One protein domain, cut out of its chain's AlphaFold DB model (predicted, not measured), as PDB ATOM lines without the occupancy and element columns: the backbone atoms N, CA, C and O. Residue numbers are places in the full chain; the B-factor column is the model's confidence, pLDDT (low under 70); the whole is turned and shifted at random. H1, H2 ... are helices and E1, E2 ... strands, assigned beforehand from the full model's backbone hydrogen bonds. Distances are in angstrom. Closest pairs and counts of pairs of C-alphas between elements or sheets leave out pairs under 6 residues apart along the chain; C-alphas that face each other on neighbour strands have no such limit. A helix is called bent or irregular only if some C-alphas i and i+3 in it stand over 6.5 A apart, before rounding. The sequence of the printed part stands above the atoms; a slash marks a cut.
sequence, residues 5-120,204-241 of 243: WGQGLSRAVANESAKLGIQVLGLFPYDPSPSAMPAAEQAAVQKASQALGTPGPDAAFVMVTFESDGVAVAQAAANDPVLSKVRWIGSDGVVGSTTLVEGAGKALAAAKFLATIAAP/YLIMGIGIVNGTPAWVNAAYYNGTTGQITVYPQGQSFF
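AT A GLANCE: This is residues 5 to 120 and 204 to 241 of the 243 residues of the protein "ABC transporter substrate-binding protein" of Thermoproteus sp (UniProt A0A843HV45). A strongly twisted four-stranded sheet, E3 E4 E5 E6, makes one side of the domain, and its edge strand E3 comes beside the short parallel pair E1 E2 in the middle. H4 and H5 cover one face of the large sheet, H3 packs on H4 and H2 on H3, while H1 sits out at the rim, joined to H2 by a long stretch with no named element, residues 20 to 38. The 154 printed residues have five named helices and six named strands, in the order H1 H2 E1 H3 E2 H4 E3 E4 E5 E6 H5; the large sheet is antiparallel and the class is mixed, helices and strands. The whole is compact, with a radius of gyration of the C-alphas of 14.9 A and spans of 39 by 39 by 29 A.

HOW THE PARTS SIT: H1, residues 5 to 19, is apart from H2, residues 39 to 52. E1, residues 60 to 63, H3, residues 67 to 79, and E2, residues 87 to 90, form a strand-helix-strand unit, two parallel neighbour strands with a helix between, and its crossover is right-handed. N 63 and O 89 are within hydrogen-bond range at 2.7 A. H2 touches H3 with residues 41 to 45 alone, at a steep tilt of 48 degrees, the same way; the closest C-alphas are those of Glu 41 and Val 73, 5.4 A. H3 touches H4, residues 98 to 110, at a shallow tilt of 27 degrees, the same way, with the C-alphas of Val 71 and Leu 100 closest at 5.6 A. The closest C-alphas of E2 and E3, residues 114 to 118, are those of Gly 90 and Ala 115, 4.2 A apart. E4, residues 204 to 212, is the antiparallel neighbour of E3, with N 115 and O 207 at 2.8 A, and bends by 55 degrees at residue 209. E4, E5, residues 215 to 225, and E6, residues 230 to 233, form a meander, each strand the antiparallel neighbour of the one before; N 208 and O 219 are 2.9 A apart, N 232 and O 223 2.8 A. H4 is on this sheet over E4 and E5, at a height of 7.3 A. H5, residues 235 to 241, is on the same face, over E5, at a height of 6.0 A. Every O i to N i+4 pair is within hydrogen-bond range in H1, H2 and H3; in H4 7 of 9 are, and in H5 0 of 3, beside 3 of 4 O i to N i+3 pairs.

IN THESE COORDINATES: H1 begins at C-alpha 5 (108.098, 57.496, 110.081) and is 21.6 A long; H2 is 20.0 A, H3 18.5 A and H4 17.2 A. H4 and H5 are irregular: C-alphas 103 and 106 are 8.6 A apart, and C-alphas 236 and 239 7.5 A. E4 is 22.5 A long, and E5, 29.8 A, ends at C-alpha 225 (89.083, 44.039, 113.155). H5 ends at C-alpha 241 (100.549, 31.392, 114.273).

THE WHOLE: The two C-alphas farthest apart are those of Ser 35 and Thr 228, 44.1 A. Residues 121 to 203 are not printed, and C-alphas 120 and 204 are 7.4 A apart across the cut. The link from H1 to H2, 19 residues, is long. The mean pLDDT of the printed part is 96.3, and no printed residue is under 70.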
ATOM      1  N   TRP A   5     108.982  58.655 110.219       95.88
ATOM      2  CA  TRP A   5     108.098  57.496 110.081       95.88
ATOM      3  C   TRP A   5     108.569  56.330 110.956       95.88
ATOM      4  O   TRP A   5     107.819  55.851 111.809       95.88
ATOM      5  N   GLY A   6     109.835  55.923 110.825       97.12
ATOM      6  CA  GLY A   6     110.381  54.795 111.570       97.12
ATOM      7  C   GLY A   6     110.434  55.045 113.074       97.12
ATOM      8  O   GLY A   6     110.084  54.167 113.860       97.12
ATOM      9  N   GLN A   7     110.803  56.258 113.490       96.81
ATOM     10  CA  GLN A   7     110.815  56.642 114.904       96.81
ATOM     11  C   GLN A   7     109.405  56.667 115.504       96.81
ATOM     12  O   GLN A   7     109.208  56.191 116.627       96.81
ATOM     13  N   GLY A   8     108.428  57.199 114.762       96.94
ATOM     14  CA  GLY A   8     107.025  57.213 115.166       96.94
ATOM     15  C   GLY A   8     106.482  55.799 115.353       96.94
ATOM     16  O   GLY A   8     105.954  55.481 116.421       96.94
ATOM     17  N   LEU A   9     106.696  54.925 114.366       96.38
ATOM     18  CA  LEU A   9     106.208  53.551 114.415       96.38
ATOM     19  C   LEU A   9     106.886  52.730 115.518       96.38
ATOM     20  O   LEU A   9     106.202  52.064 116.292       96.38
ATOM     21  N   SER A  10     108.212  52.818 115.666       96.94
ATOM     22  CA  SER A  10     108.928  52.136 116.755       96.94
ATOM     23  C   SER A  10     108.434  52.568 118.138       96.94
ATOM     24  O   SER A  10     108.304  51.732 119.031       96.94
ATOM     25  N   ARG A  11     108.115  53.856 118.324       97.00
ATOM     26  CA  ARG A  11     107.543  54.357 119.581       97.00
ATOM     27  C   ARG A  11     106.124  53.844 119.807       97.00
ATOM     28  O   ARG A  11     105.806  53.463 120.929       97.00
ATOM     29  N   ALA A  12     105.291  53.811 118.768       95.62
ATOM     30  CA  ALA A  12     103.939  53.268 118.859       95.62
ATOM     31  C   ALA A  12     103.960  51.783 119.258       95.62
ATOM     32  O   ALA A  12     103.287  51.400 120.214       95.62
ATOM     33  N   VAL A  13     104.807  50.976 118.606       96.06
ATOM     34  CA  VAL A  13     105.002  49.557 118.944       96.06
ATOM     35  C   VAL A  13     105.480  49.399 120.386       96.06
ATOM     36  O   VAL A  13     104.932  48.573 121.113       96.06
ATOM     37  N   ALA A  14     106.458  50.194 120.832       96.75
ATOM     38  CA  ALA A  14     106.966  50.111 122.200       96.75
ATOM     39  C   ALA A  14     105.910  50.487 123.251       96.75
ATOM     40  O   ALA A  14     105.753  49.785 124.251       96.75
ATOM     41  N   ASN A  15     105.152  51.556 123.004       96.62
ATOM     42  CA  ASN A  15     104.082  52.001 123.891       96.62
ATOM     43  C   ASN A  15     102.968  50.956 124.003       96.62
ATOM     44  O   ASN A  15     102.476  50.713 125.102       96.62
ATOM     45  N   GLU A  16     102.567  50.338 122.892       95.19
ATOM     46  CA  GLU A  16     101.527  49.310 122.907       95.19
ATOM     47  C   GLU A  16     102.027  48.008 123.542       95.19
ATOM     48  O   GLU A  16     101.338  47.419 124.372       95.19
ATOM     49  N   SER A  17     103.273  47.619 123.257       96.31
ATOM     50  CA  SER A  17     103.932  46.465 123.885       96.31
ATOM     51  C   SER A  17     103.924  46.575 125.410       96.31
ATOM     52  O   SER A  17     103.560  45.619 126.091       96.31
ATOM     53  N   ALA A  18     104.228  47.759 125.952       96.12
ATOM     54  CA  ALA A  18     104.204  47.999 127.392       96.12
ATOM     55  C   ALA A  18     102.810  47.783 128.012       96.12
ATOM     56  O   ALA A  18     102.708  47.213 129.097       96.12
ATOM     57  N   LYS A  19     101.730  48.182 127.322       96.25
ATOM     58  CA  LYS A  19     100.348  47.952 127.786       96.25
ATOM     59  C   LYS A  19      99.969  46.471 127.774       96.25
ATOM     60  O   LYS A  19      99.189  46.038 128.615       96.25
ATOM     61  N   LEU A  20     100.526  45.713 126.833       95.50
ATOM     62  CA  LEU A  20     100.293  44.277 126.670       95.50
ATOM     63  C   LEU A  20     101.233  43.407 127.523       95.50
ATOM     64  O   LEU A  20     101.147  42.184 127.466       95.50
ATOM     65  N   GLY A  21     102.134  44.014 128.305       96.06
ATOM     66  CA  GLY A  21     103.122  43.288 129.110       96.06
ATOM     67  C   GLY A  21     104.255  42.655 128.293       96.06
ATOM     68  O   GLY A  21     104.964  41.786 128.798       96.06
ATOM     69  N   ILE A  22     104.443  43.080 127.041       96.50
ATOM     70  CA  ILE A  22     105.524  42.625 126.162       96.50
ATOM     71  C   ILE A  22     106.785  43.439 126.472       96.50
ATOM     72  O   ILE A  22     106.796  44.669 126.378       96.50
ATOM     73  N   GLN A  23     107.872  42.749 126.820       95.69
ATOM     74  CA  GLN A  23     109.156  43.388 127.093       95.69
ATOM     75  C   GLN A  23     109.852  43.807 125.792       95.69
ATOM     76  O   GLN A  23     110.201  42.973 124.960       95.69
ATOM     77  N   VAL A  24     110.139  45.102 125.655       97.19
ATOM     78  CA  VAL A  24     110.969  45.635 124.568       97.19
ATOM     79  C   VAL A  24     112.414  45.744 125.045       97.19
ATOM     80  O   VAL A  24     112.725  46.553 125.917       97.19
ATOM     81  N   LEU A  25     113.304  44.934 124.468       96.50
ATOM     82  CA  LEU A  25     114.723  44.893 124.849       96.50
ATOM     83  C   LEU A  25     115.538  46.077 124.308       96.50
ATOM     84  O   LEU A  25     116.607  46.387 124.830       96.50
ATOM     85  N   GLY A  26     115.042  46.757 123.276       96.00
ATOM     86  CA  GLY A  26     115.663  47.962 122.743       96.00
ATOM     87  C   GLY A  26     115.063  48.403 121.414       96.00
ATOM     88  O   GLY A  26     114.335  47.658 120.760       96.00
ATOM     89  N   LEU A  27     115.392  49.634 121.021       97.44
ATOM     90  CA  LEU A  27     115.115  50.189 119.699       97.44
ATOM     91  C   LEU A  27     116.456  50.467 119.019       97.44
ATOM     92  O   LEU A  27     117.303  51.160 119.585       97.44
ATOM     93  N   PHE A  28     116.647  49.936 117.813       97.62
ATOM     94  CA  PHE A  28     117.931  49.972 117.107       97.62
ATOM     95  C   PHE A  28     117.800  50.793 115.817       97.62
ATOM     96  O   PHE A  28     117.567  50.237 114.742       97.62
ATOM     97  N   PRO A  29     117.878  52.134 115.914       97.19
ATOM     98  CA  PRO A  29     117.773  53.013 114.758       97.19
ATOM     99  C   PRO A  29     118.987  52.846 113.826       97.19
ATOM    100  O   PRO A  29     120.108  52.609 114.283       97.19
ATOM    101  N   TYR A  30     118.763  52.999 112.521       97.75
ATOM    102  CA  TYR A  30     119.781  52.964 111.467       97.75
ATOM    103  C   TYR A  30     119.519  54.082 110.452       97.75
ATOM    104  O   TYR A  30     118.357  54.411 110.188       97.75
ATOM    105  N   ASP A  31     120.586  54.683 109.922       97.19
ATOM    106  CA  ASP A  31     120.496  55.696 108.866       97.19
ATOM    107  C   ASP A  31     120.021  55.045 107.557       97.19
ATOM    108  O   ASP A  31     120.730  54.187 107.037       97.19
ATOM    109  N   PRO A  32     118.850  55.433 107.021       94.00
ATOM    110  CA  PRO A  32     118.350  54.875 105.772       94.00
ATOM    111  C   PRO A  32     118.937  55.503 104.503       94.00
ATOM    112  O   PRO A  32     118.432  55.246 103.405       94.00
ATOM    113  N   SER A  33     119.914  56.407 104.618       95.12
ATOM    114  CA  SER A  33     120.508  57.044 103.449       95.12
ATOM    115  C   SER A  33     121.157  55.993 102.534       95.12
ATOM    116  O   SER A  33     121.832  55.082 103.021       95.12
ATOM    117  N   PRO A  34     121.030  56.109 101.197       93.06
ATOM    118  CA  PRO A  34     121.689  55.182 100.275       93.06
ATOM    119  C   PRO A  34     123.200  55.050 100.493       93.06
ATOM    120  O   PRO A  34     123.762  53.993 100.239       93.06
ATOM    121  N   SER A  35     123.853  56.099 101.000       95.94
ATOM    122  CA  SER A  35     125.274  56.100 101.362       95.94
ATOM    123  C   SER A  35     125.623  55.251 102.588       95.94
ATOM    124  O   SER A  35     126.777  54.860 102.733       95.94
ATOM    125  N   ALA A  36     124.664  54.998 103.480       94.75
ATOM    126  CA  ALA A  36     124.861  54.205 104.690       94.75
ATOM    127  C   ALA A  36     124.460  52.728 104.507       94.75
ATOM    128  O   ALA A  36     124.917  51.865 105.263       94.75
ATOM    129  N   MET A  37     123.640  52.431 103.495       92.06
ATOM    130  CA  MET A  37     123.173  51.078 103.197       92.06
ATOM    131  C   MET A  37     124.253  50.227 102.503       92.06
ATOM    132  O   MET A  37     124.971  50.729 101.638       92.06
ATOM    133  N   PRO A  38     124.368  48.920 102.815       95.12
ATOM    134  CA  PRO A  38     123.604  48.161 103.816       95.12
ATOM    135  C   PRO A  38     124.267  48.131 105.211       95.12
ATOM    136  O   PRO A  38     123.877  47.347 106.080       95.12
ATOM    137  N   ALA A  39     125.346  48.892 105.422       98.12
ATOM    138  CA  ALA A  39     126.173  48.787 106.625       98.12
ATOM    139  C   ALA A  39     125.427  49.239 107.891       98.12
ATOM    140  O   ALA A  39     125.598  48.643 108.959       98.12
ATOM    141  N   ALA A  40     124.579  50.265 107.784       98.19
ATOM    142  CA  ALA A  40     123.774  50.749 108.900       98.19
ATOM    143  C   ALA A  40     122.731  49.712 109.357       98.19
ATOM    144  O   ALA A  40     122.576  49.492 110.562       98.19
ATOM    145  N   GLU A  41     122.070  49.030 108.420       98.31
ATOM    146  CA  GLU A  41     121.118  47.946 108.685       98.31
ATOM    147  C   GLU A  41     121.806  46.776 109.385       98.31
ATOM    148  O   GLU A  41     121.329  46.298 110.416       98.31
ATOM    149  N   GLN A  42     122.965  46.352 108.871       98.44
ATOM    150  CA  GLN A  42     123.763  45.282 109.473       98.44
ATOM    151  C   GLN A  42     124.168  45.621 110.911       98.44
ATOM    152  O   GLN A  42     124.024  44.789 111.807       98.44
ATOM    153  N   ALA A  43     124.622  46.852 111.160       98.56
ATOM    154  CA  ALA A  43     124.989  47.298 112.500       98.56
ATOM    155  C   ALA A  43     123.784  47.324 113.460       98.56
ATOM    156  O   ALA A  43     123.926  46.988 114.637       98.56
ATOM    157  N   ALA A  44     122.592  47.703 112.987       98.50
ATOM    158  CA  ALA A  44     121.376  47.659 113.799       98.50
ATOM    159  C   ALA A  44     120.939  46.222 114.119       98.50
ATOM    160  O   ALA A  44     120.601  45.940 115.268       98.50
ATOM    161  N   VAL A  45     121.021  45.306 113.150       98.69
ATOM    162  CA  VAL A  45     120.766  43.867 113.343       98.69
ATOM    163  C   VAL A  45     121.719  43.276 114.380       98.69
ATOM    164  O   VAL A  45     121.269  42.598 115.300       98.69
ATOM    165  N   GLN A  46     123.016  43.587 114.305       98.62
ATOM    166  CA  GLN A  46     123.999  43.120 115.289       98.62
ATOM    167  C   GLN A  46     123.689  43.622 116.703       98.62
ATOM    168  O   GLN A  46     123.766  42.853 117.659       98.62
ATOM    169  N   LYS A  47     123.294  44.893 116.856       98.62
ATOM    170  CA  LYS A  47     122.884  45.440 118.162       98.62
ATOM    171  C   LYS A  47     121.615  44.768 118.691       98.62
ATOM    172  O   LYS A  47     121.551  44.463 119.878       98.62
ATOM    173  N   ALA A  48     120.636  44.504 117.822       98.38
ATOM    174  CA  ALA A  48     119.414  43.790 118.189       98.38
ATOM    175  C   ALA A  48     119.702  42.345 118.629       98.38
ATOM    176  O   ALA A  48     119.198  41.903 119.660       98.38
ATOM    177  N   SER A  49     120.568  41.645 117.895       98.44
ATOM    178  CA  SER A  49     121.067  40.308 118.230       98.44
ATOM    179  C   SER A  49     121.764  40.282 119.593       98.44
ATOM    180  O   SER A  49     121.416  39.477 120.454       98.44
ATOM    181  N   GLN A  50     122.673  41.230 119.842       98.38
ATOM    182  CA  GLN A  50     123.377  41.362 121.123       98.38
ATOM    183  C   GLN A  50     122.428  41.640 122.293       98.38
ATOM    184  O   GLN A  50     122.606  41.069 123.365       98.38
ATOM    185  N   ALA A  51     121.426  42.498 122.096       97.88
ATOM    186  CA  ALA A  51     120.449  42.818 123.132       97.88
ATOM    187  C   ALA A  51     119.520  41.640 123.454       97.88
ATOM    188  O   ALA A  51     119.139  41.468 124.609       97.88
ATOM    189  N   LEU A  52     119.162  40.831 122.450       97.31
ATOM    190  CA  LEU A  52     118.343  39.638 122.647       97.31
ATOM    191  C   LEU A  52     119.139  38.484 123.273       97.31
ATOM    192  O   LEU A  52     118.620  37.762 124.122       97.31
ATOM    193  N   GLY A  53     120.401  38.309 122.876       96.81
ATOM    194  CA  GLY A  53     121.280  37.275 123.411       96.81
ATOM    195  C   GLY A  53     120.752  35.868 123.128       96.81
ATOM    196  O   GLY A  53     120.803  35.391 122.000       96.81
ATOM    197  N   THR A  54     120.271  35.173 124.160       95.50
ATOM    198  CA  THR A  54     119.671  33.836 124.012       95.50
ATOM    199  C   THR A  54     118.147  33.966 123.974       95.50
ATOM    200  O   THR A  54     117.553  34.272 125.009       95.50
ATOM    201  N   PRO A  55     117.497  33.744 122.819       91.94
ATOM    202  CA  PRO A  55     116.071  33.992 122.681       91.94
ATOM    203  C   PRO A  55     115.245  32.886 123.344       91.94
ATOM    204  O   PRO A  55     115.539  31.698 123.197       91.94
ATOM    205  N   GLY A  56     114.177  33.284 124.039       89.31
ATOM    206  CA  GLY A  56     113.089  32.381 124.412       89.31
ATOM    207  C   GLY A  56     112.160  32.078 123.225       89.31
ATOM    208  O   GLY A  56     112.267  32.727 122.183       89.31
ATOM    209  N   PRO A  57     111.218  31.129 123.373       87.38
ATOM    210  CA  PRO A  57     110.293  30.742 122.299       87.38
ATOM    211  C   PRO A  57     109.351  31.876 121.853       87.38
ATOM    212  O   PRO A  57     108.883  31.864 120.717       87.38
ATOM    213  N   ASP A  58     109.119  32.866 122.720       90.88
ATOM    214  CA  ASP A  58     108.224  34.005 122.472       90.88
ATOM    215  C   ASP A  58     108.958  35.257 121.961       90.88
ATOM    216  O   ASP A  58     108.366  36.328 121.822       90.88
ATOM    217  N   ALA A  59     110.264  35.153 121.692       95.38
ATOM    218  CA  ALA A  59     111.035  36.267 121.163       95.38
ATOM    219  C   ALA A  59     110.655  36.567 119.703       95.38
ATOM    220  O   ALA A  59     110.460  35.665 118.882       95.38
ATOM    221  N   ALA A  60     110.612  37.855 119.364       96.44
ATOM    222  CA  ALA A  60     110.391  38.328 118.005       96.44
ATOM    223  C   ALA A  60     111.290  39.526 117.685       96.44
ATOM    224  O   ALA A  60     111.643  40.318 118.559       96.44
ATOM    225  N   PHE A  61     111.634  39.664 116.409       98.12
ATOM    226  CA  PHE A  61     112.376  40.791 115.861       98.12
ATOM    227  C   PHE A  61     111.455  41.641 114.984       98.12
ATOM    228  O   PHE A  61     110.884  41.146 114.012       98.12
ATOM    229  N   VAL A  62     111.302  42.922 115.325       98.19
ATOM    230  CA  VAL A  62     110.444  43.852 114.580       98.19
ATOM    231  C   VAL A  62     111.281  44.670 113.597       98.19
ATOM    232  O   VAL A  62     112.153  45.445 113.987       98.19
ATOM    233  N   MET A  63     110.978  44.520 112.313       98.06
ATOM    234  CA  MET A  63     111.585  45.216 111.188       98.06
ATOM    235  C   MET A  63     110.737  46.431 110.801       98.06
ATOM    236  O   MET A  63     109.679  46.318 110.180       98.06
ATOM    237  N   VAL A  64     111.225  47.619 111.154       98.00
ATOM    238  CA  VAL A  64     110.654  48.899 110.709       98.00
ATOM    239  C   VAL A  64     111.502  49.426 109.556       98.00
ATOM    240  O   VAL A  64     112.483  50.143 109.787       98.00
ATOM    241  N   THR A  65     111.143  48.995 108.346       97.44
ATOM    242  CA  THR A  65     111.892  49.163 107.091       97.44
ATOM    243  C   THR A  65     110.939  49.479 105.937       97.44
ATOM    244  O   THR A  65     109.753  49.154 106.010       97.44
ATOM    245  N   PHE A  66     111.472  50.036 104.853       96.19
ATOM    246  CA  PHE A  66     110.870  49.920 103.526       96.19
ATOM    247  C   PHE A  66     111.490  48.722 102.794       96.19
ATOM    248  O   PHE A  66     112.050  47.813 103.405       96.19
ATOM    249  N   GLU A  67     111.312  48.655 101.484       94.75
ATOM    250  CA  GLU A  67     111.556  47.452 100.699       94.75
ATOM    251  C   GLU A  67     113.053  47.161 100.544       94.75
ATOM    252  O   GLU A  67     113.502  46.050 100.826       94.75
ATOM    253  N   SER A  68     113.847  48.159 100.146       92.50
ATOM    254  CA  SER A  68     115.280  47.995  99.874       92.50
ATOM    255  C   SER A  68     116.112  47.804 101.143       92.50
ATOM    256  O   SER A  68     116.920  46.875 101.217       92.50
ATOM    257  N   ASP A  69     115.885  48.624 102.168       95.81
ATOM    258  CA  ASP A  69     116.485  48.444 103.492       95.81
ATOM    259  C   ASP A  69     115.918  47.204 104.198       95.81
ATOM    260  O   ASP A  69     116.643  46.512 104.908       95.81
ATOM    261  N   GLY A  70     114.659  46.842 103.937       97.69
ATOM    262  CA  GLY A  70     114.048  45.600 104.413       97.69
ATOM    263  C   GLY A  70     114.763  44.350 103.912       97.69
ATOM    264  O   GLY A  70     114.998  43.432 104.701       97.69
ATOM    265  N   VAL A  71     115.181  44.325 102.641       98.25
ATOM    266  CA  VAL A  71     116.018  43.241 102.099       98.25
ATOM    267  C   VAL A  71     117.349  43.164 102.846       98.25
ATOM    268  O   VAL A  71     117.733  42.079 103.281       98.25
ATOM    269  N   ALA A  72     118.030  44.297 103.050       98.06
ATOM    270  CA  ALA A  72     119.312  44.335 103.754       98.06
ATOM    271  C   ALA A  72     119.194  43.861 105.216       98.06
ATOM    272  O   ALA A  72     119.991  43.031 105.663       98.06
ATOM    273  N   VAL A  73     118.169  44.320 105.945       98.62
ATOM    274  CA  VAL A  73     117.880  43.883 107.321       98.62
ATOM    275  C   VAL A  73     117.562  42.389 107.366       98.62
ATOM    276  O   VAL A  73     118.129  41.677 108.194       98.62
ATOM    277  N   ALA A  74     116.698  41.891 106.476       98.56
ATOM    278  CA  ALA A  74     116.325  40.479 106.438       98.56
ATOM    279  C   ALA A  74     117.526  39.574 106.130       98.56
ATOM    280  O   ALA A  74     117.706  38.545 106.774       98.56
ATOM    281  N   GLN A  75     118.380  39.958 105.178       98.38
ATOM    282  CA  GLN A  75     119.596  39.209 104.849       98.38
ATOM    283  C   GLN A  75     120.603  39.214 106.004       98.38
ATOM    284  O   GLN A  75     121.212  38.185 106.295       98.38
ATOM    285  N   ALA A  76     120.767  40.347 106.687       98.50
ATOM    286  CA  ALA A  76     121.625  40.432 107.861       98.50
ATOM    287  C   ALA A  76     121.091  39.554 109.007       98.50
ATOM    288  O   ALA A  76     121.851  38.780 109.582       98.50
ATOM    289  N   ALA A  77     119.785  39.609 109.291       98.62
ATOM    290  CA  ALA A  77     119.147  38.801 110.331       98.62
ATOM    291  C   ALA A  77     119.145  37.298 110.001       98.62
ATOM    292  O   ALA A  77     119.286  36.475 110.902       98.62
ATOM    293  N   ALA A  78     119.049  36.924 108.721       98.44
ATOM    294  CA  ALA A  78     119.125  35.529 108.277       98.44
ATOM    295  C   ALA A  78     120.486  34.889 108.580       98.44
ATOM    296  O   ALA A  78     120.556  33.705 108.901       98.44
ATOM    297  N   ASN A  79     121.557  35.676 108.466       97.75
ATOM    298  CA  ASN A  79     122.926  35.238 108.735       97.75
ATOM    299  C   ASN A  79     123.320  35.390 110.214       97.75
ATOM    300  O   ASN A  79     124.400  34.950 110.611       97.75
ATOM    301  N   ASP A  80     122.469  36.013 111.030       98.44
ATOM    302  CA  ASP A  80     122.723  36.229 112.447       98.44
ATOM    303  C   ASP A  80     122.318  34.992 113.280       98.44
ATOM    304  O   ASP A  80     121.202  34.485 113.138       98.44
ATOM    305  N   PRO A  81     123.179  34.481 114.182       96.81
ATOM    306  CA  PRO A  81     122.931  33.231 114.908       96.81
ATOM    307  C   PRO A  81     121.823  33.310 115.970       96.81
ATOM    308  O   PRO A  81     121.426  32.265 116.503       96.81
ATOM    309  N   VAL A  82     121.359  34.514 116.313       97.94
ATOM    310  CA  VAL A  82     120.294  34.770 117.289       97.94
ATOM    311  C   VAL A  82     118.996  35.077 116.551       97.94
ATOM    312  O   VAL A  82     118.000  34.377 116.736       97.94
ATOM    313  N   LEU A  83     119.010  36.081 115.674       98.25
ATOM    314  CA  LEU A  83     117.807  36.573 115.010       98.25
ATOM    315  C   LEU A  83     117.271  35.608 113.947       98.25
ATOM    316  O   LEU A  83     116.066  35.590 113.716       98.25
ATOM    317  N   SER A  84     118.101  34.732 113.371       97.12
ATOM    318  CA  SER A  84     117.633  33.661 112.471       97.12
ATOM    319  C   SER A  84     116.744  32.608 113.148       97.12
ATOM    320  O   SER A  84     116.129  31.794 112.459       97.12
ATOM    321  N   LYS A  85     116.665  32.601 114.485       95.31
ATOM    322  CA  LYS A  85     115.908  31.615 115.277       95.31
ATOM    323  C   LYS A  85     114.598  32.154 115.844       95.31
ATOM    324  O   LYS A  85     113.904  31.425 116.546       95.31
ATOM    325  N   VAL A  86     114.276  33.419 115.585       96.62
ATOM    326  CA  VAL A  86     113.080  34.074 116.125       96.62
ATOM    327  C   VAL A  86     112.127  34.480 115.017       96.62
ATOM    328  O   VAL A  86     112.495  34.544 113.845       96.62
ATOM    329  N   ARG A  87     110.887  34.776 115.400       96.06
ATOM    330  CA  ARG A  87     109.892  35.293 114.462       96.06
ATOM    331  C   ARG A  87     110.247  36.699 114.031       96.06
ATOM    332  O   ARG A  87     110.695  37.496 114.856       96.06
ATOM    333  N   TRP A  88     109.989  37.026 112.774       98.12
ATOM    334  CA  TRP A  88     110.140  38.395 112.288       98.12
ATOM    335  C   TRP A  88     108.775  39.042 112.069       98.12
ATOM    336  O   TRP A  88     107.840  38.411 111.581       98.12
ATOM    337  N   ILE A  89     108.657  40.311 112.437       98.12
ATOM    338  CA  ILE A  89     107.440  41.101 112.266       98.12
ATOM    339  C   ILE A  89     107.796  42.349 111.471       98.12
ATOM    340  O   ILE A  89     108.722  43.062 111.832       98.12
ATOM    341  N   GLY A  90     107.079  42.616 110.390       97.62
ATOM    342  CA  GLY A  90     107.224  43.802 109.562       97.62
ATOM    343  C   GLY A  90     106.111  44.819 109.775       97.62
ATOM    344  O   GLY A  90     105.155  44.609 110.524       97.62
ATOM    345  N   SER A  91     106.236  45.922 109.052       95.81
ATOM    346  CA  SER A  91     105.271  47.022 109.020       95.81
ATOM    347  C   SER A  91     104.571  47.111 107.664       95.81
ATOM    348  O   SER A  91     104.841  46.318 106.760       95.81
ATOM    349  N   ASP A  92     103.693  48.096 107.516       94.88
ATOM    350  CA  ASP A  92     103.023  48.441 106.263       94.88
ATOM    351  C   ASP A  92     104.007  48.751 105.131       94.88
ATOM    352  O   ASP A  92     103.720  48.433 103.979       94.88
ATOM    353  N   GLY A  93     105.195  49.270 105.464       94.81
ATOM    354  CA  GLY A  93     106.224  49.697 104.513       94.81
ATOM    355  C   GLY A  93     106.787  48.606 103.594       94.81
ATOM    356  O   GLY A  93     107.561  48.920 102.694       94.81
ATOM    357  N   VAL A  94     106.424  47.337 103.797       96.50
ATOM    358  CA  VAL A  94     106.904  46.220 102.969       96.50
ATOM    359  C   VAL A  94     105.810  45.301 102.432       96.50
ATOM    360  O   VAL A  94     106.108  44.392 101.653       96.50
ATOM    361  N   VAL A  95     104.554  45.482 102.847       95.81
ATOM    362  CA  VAL A  95     103.474  44.554 102.491       95.81
ATOM    363  C   VAL A  95     103.248  44.545 100.980       95.81
ATOM    364  O   VAL A  95     103.050  45.583 100.361       95.81
ATOM    365  N   GLY A  96     103.260  43.352 100.381       93.56
ATOM    366  CA  GLY A  96     103.073  43.173  98.939       93.56
ATOM    367  C   GLY A  96     104.322  43.427  98.089       93.56
ATOM    368  O   GLY A  96     104.257  43.262  96.873       93.56
ATOM    369  N   SER A  97     105.467  43.763  98.695       96.00
ATOM    370  CA  SER A  97     106.701  44.041  97.957       96.00
ATOM    371  C   SER A  97     107.254  42.796  97.258       96.00
ATOM    372  O   SER A  97     107.548  41.783  97.907       96.00
ATOM    373  N   THR A  98     107.435  42.874  95.937       96.38
ATOM    374  CA  THR A  98     108.119  41.842  95.140       96.38
ATOM    375  C   THR A  98     109.624  41.863  95.383       96.38
ATOM    376  O   THR A  98     110.228  40.804  95.525       96.38
ATOM    377  N   THR A  99     110.211  43.053  95.546       97.38
ATOM    378  CA  THR A  99     111.625  43.244  95.893       97.38
ATOM    379  C   THR A  99     111.993  42.483  97.163       97.38
ATOM    380  O   THR A  99     113.030  41.819  97.213       97.38
ATOM    381  N   LEU A 100     111.121  42.512  98.175       97.31
ATOM    382  CA  LEU A 100     111.364  41.795  99.421       97.31
ATOM    383  C   LEU A 100     111.323  40.266  99.235       97.31
ATOM    384  O   LEU A 100     112.164  39.545  99.778       97.31
ATOM    385  N   VAL A 101     110.377  39.767  98.433       98.06
ATOM    386  CA  VAL A 101     110.252  38.337  98.102       98.06
ATOM    387  C   VAL A 101     111.477  37.843  97.329       98.06
ATOM    388  O   VAL A 101     112.045  36.808  97.683       98.06
ATOM    389  N   GLU A 102     111.917  38.591  96.320       97.81
ATOM    390  CA  GLU A 102     113.081  38.256  95.494       97.81
ATOM    391  C   GLU A 102     114.387  38.308  96.296       97.81
ATOM    392  O   GLU A 102     115.213  37.399  96.199       97.81
ATOM    393  N   GLY A 103     114.563  39.342  97.121       97.62
ATOM    394  CA  GLY A 103     115.801  39.573  97.863       97.62
ATOM    395  C   GLY A 103     115.947  38.737  99.136       97.62
ATOM    396  O   GLY A 103     117.070  38.407  99.522       97.62
ATOM    397  N   ALA A 104     114.839  38.402  99.804       98.00
ATOM    398  CA  ALA A 104     114.871  37.788 101.134       98.00
ATOM    399  C   ALA A 104     113.722  36.802 101.428       98.00
ATOM    400  O   ALA A 104     113.605  36.316 102.554       98.00
ATOM    401  N   GLY A 105     112.888  36.445 100.445       98.06
ATOM    402  CA  GLY A 105     111.652  35.687 100.675       98.06
ATOM    403  C   GLY A 105     111.839  34.342 101.386       98.06
ATOM    404  O   GLY A 105     111.026  33.983 102.233       98.06
ATOM    405  N   LYS A 106     112.925  33.608 101.108       98.06
ATOM    406  CA  LYS A 106     113.221  32.339 101.803       98.06
ATOM    407  C   LYS A 106     113.528  32.544 103.287       98.06
ATOM    408  O   LYS A 106     113.059  31.766 104.111       98.06
ATOM    409  N   ALA A 107     114.299  33.580 103.616       98.19
ATOM    410  CA  ALA A 107     114.626  33.912 104.999       98.19
ATOM    411  C   ALA A 107     113.379  34.382 105.760       98.19
ATOM    412  O   ALA A 107     113.116  33.912 106.861       98.19
ATOM    413  N   LEU A 108     112.561  35.226 105.125       98.31
ATOM    414  CA  LEU A 108     111.295  35.705 105.686       98.31
ATOM    415  C   LEU A 108     110.313  34.550 105.931       98.31
ATOM    416  O   LEU A 108     109.704  34.478 106.997       98.31
ATOM    417  N   ALA A 109     110.215  33.602 104.996       97.56
ATOM    418  CA  ALA A 109     109.409  32.399 105.183       97.56
ATOM    419  C   ALA A 109     109.919  31.524 106.339       97.56
ATOM    420  O   ALA A 109     109.122  31.060 107.153       97.56
ATOM    421  N   ALA A 110     111.238  31.330 106.450       96.50
ATOM    422  CA  ALA A 110     111.839  30.581 107.554       96.50
ATOM    423  C   ALA A 110     111.579  31.246 108.918       96.50
ATOM    424  O   ALA A 110     111.296  30.555 109.893       96.50
ATOM    425  N   ALA A 111     111.586  32.580 108.967       96.69
ATOM    426  CA  ALA A 111     111.308  33.367 110.164       96.69
ATOM    427  C   ALA A 111     109.806  33.527 110.484       96.69
ATOM    428  O   ALA A 111     109.450  34.343 111.336       96.69
ATOM    429  N   LYS A 112     108.909  32.794 109.799       96.44
ATOM    430  CA  LYS A 112     107.442  32.927 109.924       96.44
ATOM    431  C   LYS A 112     106.998  34.400 109.861       96.44
ATOM    432  O   LYS A 112     106.179  34.839 110.668       96.44
ATOM    433  N   PHE A 113     107.581  35.161 108.933       98.06
ATOM    434  CA  PHE A 113     107.415  36.607 108.855       98.06
ATOM    435  C   PHE A 113     105.954  37.019 108.658       98.06
ATOM    436  O   PHE A 113     105.279  36.499 107.767       98.06
ATOM    437  N   LEU A 114     105.503  37.993 109.451       98.25
ATOM    438  CA  LEU A 114     104.196  38.642 109.328       98.25
ATOM    439  C   LEU A 114     104.362  40.158 109.254       98.25
ATOM    440  O   LEU A 114     105.141  40.725 110.005       98.25
ATOM    441  N   ALA A 115     103.589  40.827 108.414       97.94
ATOM    442  CA  ALA A 115     103.496  42.277 108.323       97.94
ATOM    443  C   ALA A 115     102.025  42.699 108.230       97.94
ATOM    444  O   ALA A 115     101.150  41.886 107.916       97.94
ATOM    445  N   THR A 116     101.734  43.961 108.528       95.94
ATOM    446  CA  THR A 116     100.353  44.463 108.584       95.94
ATOM    447  C   THR A 116     100.169  45.651 107.661       95.94
ATOM    448  O   THR A 116     101.049  46.495 107.570       95.94
ATOM    449  N   ILE A 117      99.028  45.720 106.980       94.94
ATOM    450  CA  ILE A 117      98.625  46.870 106.167       94.94
ATOM    451  C   ILE A 117      97.197  47.251 106.535       94.94
ATOM    452  O   ILE A 117      96.355  46.374 106.758       94.94
ATOM    453  N   ALA A 118      96.917  48.551 106.625       93.62
ATOM    454  CA  ALA A 118      95.562  49.025 106.867       93.62
ATOM    455  C   ALA A 118      94.640  48.510 105.753       93.62
ATOM    456  O   ALA A 118      94.928  48.680 104.569       93.62
ATOM    457  N   ALA A 119      93.530  47.876 106.124       93.44
ATOM    458  CA  ALA A 119      92.631  47.255 105.160       93.44
ATOM    459  C   ALA A 119      91.171  47.315 105.631       93.44
ATOM    460  O   ALA A 119      90.878  46.965 106.784       93.44
ATOM    461  N   PRO A 120      90.234  47.700 104.747       93.69
ATOM    462  CA  PRO A 120      88.808  47.521 104.993       93.69
ATOM    463  C   PRO A 120      88.457  46.060 105.266       93.69
ATOM    464  O   PRO A 120      89.229  45.150 104.962       93.69
ATOM    465  N   TYR A 204      93.244  45.888 109.997       95.38
ATOM    466  CA  TYR A 204      94.471  45.498 109.314       95.38
ATOM    467  C   TYR A 204      94.327  44.134 108.659       95.38
ATOM    468  O   TYR A 204      93.863  43.173 109.273       95.38
ATOM    469  N   LEU A 205      94.792  44.037 107.419       96.00
ATOM    470  CA  LEU A 205      95.152  42.759 106.835       96.00
ATOM    471  C   LEU A 205      96.543  42.398 107.354       96.00
ATOM    472  O   LEU A 205      97.481  43.191 107.259       96.00
ATOM    473  N   ILE A 206      96.666  41.198 107.903       97.69
ATOM    474  CA  ILE A 206      97.934  40.617 108.325       97.69
ATOM    475  C   ILE A 206      98.370  39.680 107.205       97.69
ATOM    476  O   ILE A 206      97.672  38.715 106.882       97.69
ATOM    477  N   MET A 207      99.513  39.967 106.601       97.69
ATOM    478  CA  MET A 207     100.084  39.177 105.519       97.69
ATOM    479  C   MET A 207     101.403  38.560 105.964       97.69
ATOM    480  O   MET A 207     102.134  39.157 106.744       97.69
ATOM    481  N   GLY A 208     101.720  37.376 105.460       97.81
ATOM    482  CA  GLY A 208     103.013  36.733 105.674       97.81
ATOM    483  C   GLY A 208     103.665  36.334 104.362       97.81
ATOM    484  O   GLY A 208     103.009  36.317 103.321       97.81
ATOM    485  N   ILE A 209     104.948  35.989 104.409       98.12
ATOM    486  CA  ILE A 209     105.641  35.370 103.273       98.12
ATOM    487  C   ILE A 209     105.772  33.881 103.565       98.12
ATOM    488  O   ILE A 209     106.426  33.489 104.525       98.12
ATOM    489  N   GLY A 210     105.124  33.050 102.754       96.38
ATOM    490  CA  GLY A 210     105.140  31.592 102.875       96.38
ATOM    491  C   GLY A 210     105.680  30.932 101.611       96.38
ATOM    492  O   GLY A 210     105.792  31.573 100.570       96.38
ATOM    493  N   ILE A 211     106.002  29.639 101.686       96.12
ATOM    494  CA  ILE A 211     106.365  28.854 100.501       96.12
ATOM    495  C   ILE A 211     105.085  28.339  99.837       96.12
ATOM    496  O   ILE A 211     104.414  27.456 100.368       96.12
ATOM    497  N   VAL A 212     104.764  28.873  98.661       94.69
ATOM    498  CA  VAL A 212     103.623  28.477  97.831       94.69
ATOM    499  C   VAL A 212     104.175  27.823  96.571       94.69
ATOM    500  O   VAL A 212     104.938  28.436  95.837       94.69
ATOM    501  N   ASN A 213     103.834  26.556  96.322       94.06
ATOM    502  CA  ASN A 213     104.345  25.790  95.172       94.06
ATOM    503  C   ASN A 213     105.887  25.786  95.053       94.06
ATOM    504  O   ASN A 213     106.440  25.801  93.957       94.06
ATOM    505  N   GLY A 214     106.589  25.770  96.191       94.88
ATOM    506  CA  GLY A 214     108.055  25.734  96.242       94.88
ATOM    507  C   GLY A 214     108.749  27.097  96.140       94.88
ATOM    508  O   GLY A 214     109.972  27.151  96.283       94.88
ATOM    509  N   THR A 215     108.010  28.197  95.964       97.00
ATOM    510  CA  THR A 215     108.567  29.557  95.907       97.00
ATOM    511  C   THR A 215     108.014  30.448  97.025       97.00
ATOM    512  O   THR A 215     106.861  30.291  97.426       97.00
ATOM    513  N   PRO A 216     108.813  31.381  97.578       97.81
ATOM    514  CA  PRO A 216     108.295  32.370  98.516       97.81
ATOM    515  C   PRO A 216     107.260  33.281  97.844       97.81
ATOM    516  O   PRO A 216     107.492  33.770  96.740       97.81
ATOM    517  N   ALA A 217     106.140  33.524  98.516       97.94
ATOM    518  CA  ALA A 217     105.085  34.420  98.057       97.94
ATOM    519  C   ALA A 217     104.334  35.037  99.241       97.94
ATOM    520  O   ALA A 217     104.272  34.455 100.328       97.94
ATOM    521  N   TRP A 218     103.736  36.205  99.014       97.31
ATOM    522  CA  TRP A 218     102.831  36.833  99.971       97.31
ATOM    523  C   TRP A 218     101.532  36.039 100.118       97.31
ATOM    524  O   TRP A 218     100.939  35.587  99.140       97.31
ATOM    525  N   VAL A 219     101.074  35.907 101.359       97.19
ATOM    526  CA  VAL A 219      99.871  35.172 101.741       97.19
ATOM    527  C   VAL A 219      99.069  36.020 102.722       97.19
ATOM    528  O   VAL A 219      99.608  36.504 103.715       97.19
ATOM    529  N   ASN A 220      97.765  36.167 102.482       96.00
ATOM    530  CA  ASN A 220      96.849  36.749 103.465       96.00
ATOM    531  C   ASN A 220      96.755  35.795 104.657       96.00
ATOM    532  O   ASN A 220      96.154  34.730 104.524       96.00
ATOM    533  N   ALA A 221      97.342  36.153 105.796       97.56
ATOM    534  CA  ALA A 221      97.450  35.272 106.952       97.56
ATOM    535  C   ALA A 221      96.267  35.432 107.915       97.56
ATOM    536  O   ALA A 221      95.712  34.445 108.395       97.56
ATOM    537  N   ALA A 222      95.858  36.667 108.192       97.62
ATOM    538  CA  ALA A 222      94.752  36.955 109.094       97.62
ATOM    539  C   ALA A 222      94.178  38.353 108.842       97.62
ATOM    540  O   ALA A 222      94.739  39.148 108.091       97.62
ATOM    541  N   TYR A 223      93.073  38.664 109.508       96.88
ATOM    542  CA  TYR A 223      92.487  39.998 109.535       96.88
ATOM    543  C   TYR A 223      92.235  40.435 110.973       96.88
ATOM    544  O   TYR A 223      91.605  39.703 111.733       96.88
ATOM    545  N   TYR A 224      92.712  41.622 111.330       96.50
ATOM    546  CA  TYR A 224      92.416  42.281 112.595       96.50
ATOM    547  C   TYR A 224      91.284  43.286 112.396       96.50
ATOM    548  O   TYR A 224      91.399  44.219 111.595       96.50
ATOM    549  N   ASN A 225      90.201  43.112 113.147       94.31
ATOM    550  CA  ASN A 225      89.083  44.039 113.155       94.31
ATOM    551  C   ASN A 225      89.289  45.107 114.237       94.31
ATOM    552  O   ASN A 225      89.139  44.827 115.426       94.31
ATOM    553  N   GLY A 226      89.547  46.346 113.816       92.00
ATOM    554  CA  GLY A 226      89.791  47.471 114.719       92.00
ATOM    555  C   GLY A 226      88.613  47.844 115.615       92.00
ATOM    556  O   GLY A 226      88.820  48.484 116.639       92.00
ATOM    557  N   THR A 227      87.389  47.440 115.267       88.44
ATOM    558  CA  THR A 227      86.196  47.736 116.082       88.44
ATOM    559  C   THR A 227      85.984  46.744 117.216       88.44
ATOM    560  O   THR A 227      85.447  47.112 118.256       88.44
ATOM    561  N   THR A 228      86.390  45.486 117.027       91.69
ATOM    562  CA  THR A 228      86.165  44.409 118.005       91.69
ATOM    563  C   THR A 228      87.443  43.945 118.695       91.69
ATOM    564  O   THR A 228      87.363  43.198 119.667       91.69
ATOM    565  N   GLY A 229      88.616  44.328 118.184       91.88
ATOM    566  CA  GLY A 229      89.914  43.824 118.635       91.88
ATOM    567  C   GLY A 229      90.173  42.357 118.268       91.88
ATOM    568  O   GLY A 229      91.144  41.769 118.738       91.88
ATOM    569  N   GLN A 230      89.311  41.734 117.457       94.75
ATOM    570  CA  GLN A 230      89.424  40.317 117.115       94.75
ATOM    571  C   GLN A 230      90.332  40.091 115.906       94.75
ATOM    572  O   GLN A 230      90.258  40.815 114.912       94.75
ATOM    573  N   ILE A 231      91.130  39.023 115.976       96.06
ATOM    574  CA  ILE A 231      91.914  38.503 114.855       96.06
ATOM    575  C   ILE A 231      91.219  37.259 114.300       96.06
ATOM    576  O   ILE A 231      91.019  36.276 115.014       96.06
ATOM    577  N   THR A 232      90.909  37.279 113.007       96.44
ATOM    578  CA  THR A 232      90.416  36.120 112.260       96.44
ATOM    579  C   THR A 232      91.556  35.548 111.429       96.44
ATOM    580  O   THR A 232      91.944  36.138 110.420       96.44
ATOM    581  N   VAL A 233      92.101  34.405 111.849       97.25
ATOM    582  CA  VAL A 233      93.160  33.698 111.115       97.25
ATOM    583  C   VAL A 233      92.560  32.959 109.923       97.25
ATOM    584  O   VAL A 233      91.590  32.213 110.064       97.25
ATOM    585  N   TYR A 234      93.142  33.153 108.743       96.19
ATOM    586  CA  TYR A 234      92.722  32.450 107.537       96.19
ATOM    587  C   TYR A 234      93.355  31.056 107.451       96.19
ATOM    588  O   TYR A 234      94.439  30.850 108.000       96.19
ATOM    589  N   PRO A 235      92.738  30.095 106.734       95.06
ATOM    590  CA  PRO A 235      93.285  28.743 106.594       95.06
ATOM    591  C   PRO A 235      94.746  28.726 106.127       95.06
ATOM    592  O   PRO A 235      95.587  28.071 106.735       95.06
ATOM    593  N   GLN A 236      95.079  29.526 105.113       93.00
ATOM    594  CA  GLN A 236      96.441  29.653 104.585       93.00
ATOM    595  C   GLN A 236      97.423  30.372 105.532       93.00
ATOM    596  O   GLN A 236      98.625  30.371 105.286       93.00
ATOM    597  N   GLY A 237      96.921  30.999 106.599       95.19
ATOM    598  CA  GLY A 237      97.709  31.714 107.595       95.19
ATOM    599  C   GLY A 237      98.081  30.893 108.829       95.19
ATOM    600  O   GLY A 237      98.924  31.326 109.608       95.19
ATOM    601  N   GLN A 238      97.473  29.721 109.035       94.25
ATOM    602  CA  GLN A 238      97.570  28.980 110.300       94.25
ATOM    603  C   GLN A 238      99.014  28.655 110.717       94.25
ATOM    604  O   GLN A 238      99.356  28.780 111.892       94.25
ATOM    605  N   SER A 239      99.878  28.305 109.762       91.38
ATOM    606  CA  SER A 239     101.287  27.969 110.019       91.38
ATOM    607  C   SER A 239     102.119  29.140 110.552       91.38
ATOM    608  O   SER A 239     103.140  28.920 111.206       91.38
ATOM    609  N   PHE A 240     101.692  30.385 110.315       93.81
ATOM    610  CA  PHE A 240     102.356  31.563 110.869       93.81
ATOM    611  C   PHE A 240     102.059  31.748 112.354       93.81
ATOM    612  O   PHE A 240     102.861  32.358 113.048       93.81
ATOM    613  N   PHE A 241     100.955  31.210 112.874       90.62
ATOM    614  CA  PHE A 241     100.549  31.392 114.273       90.62
ATOM    615  C   PHE A 241     100.822  30.165 115.151       90.62
ATOM    616  O   PHE A 241     100.734  30.261 116.371       90.62
TER     617      PHE A 241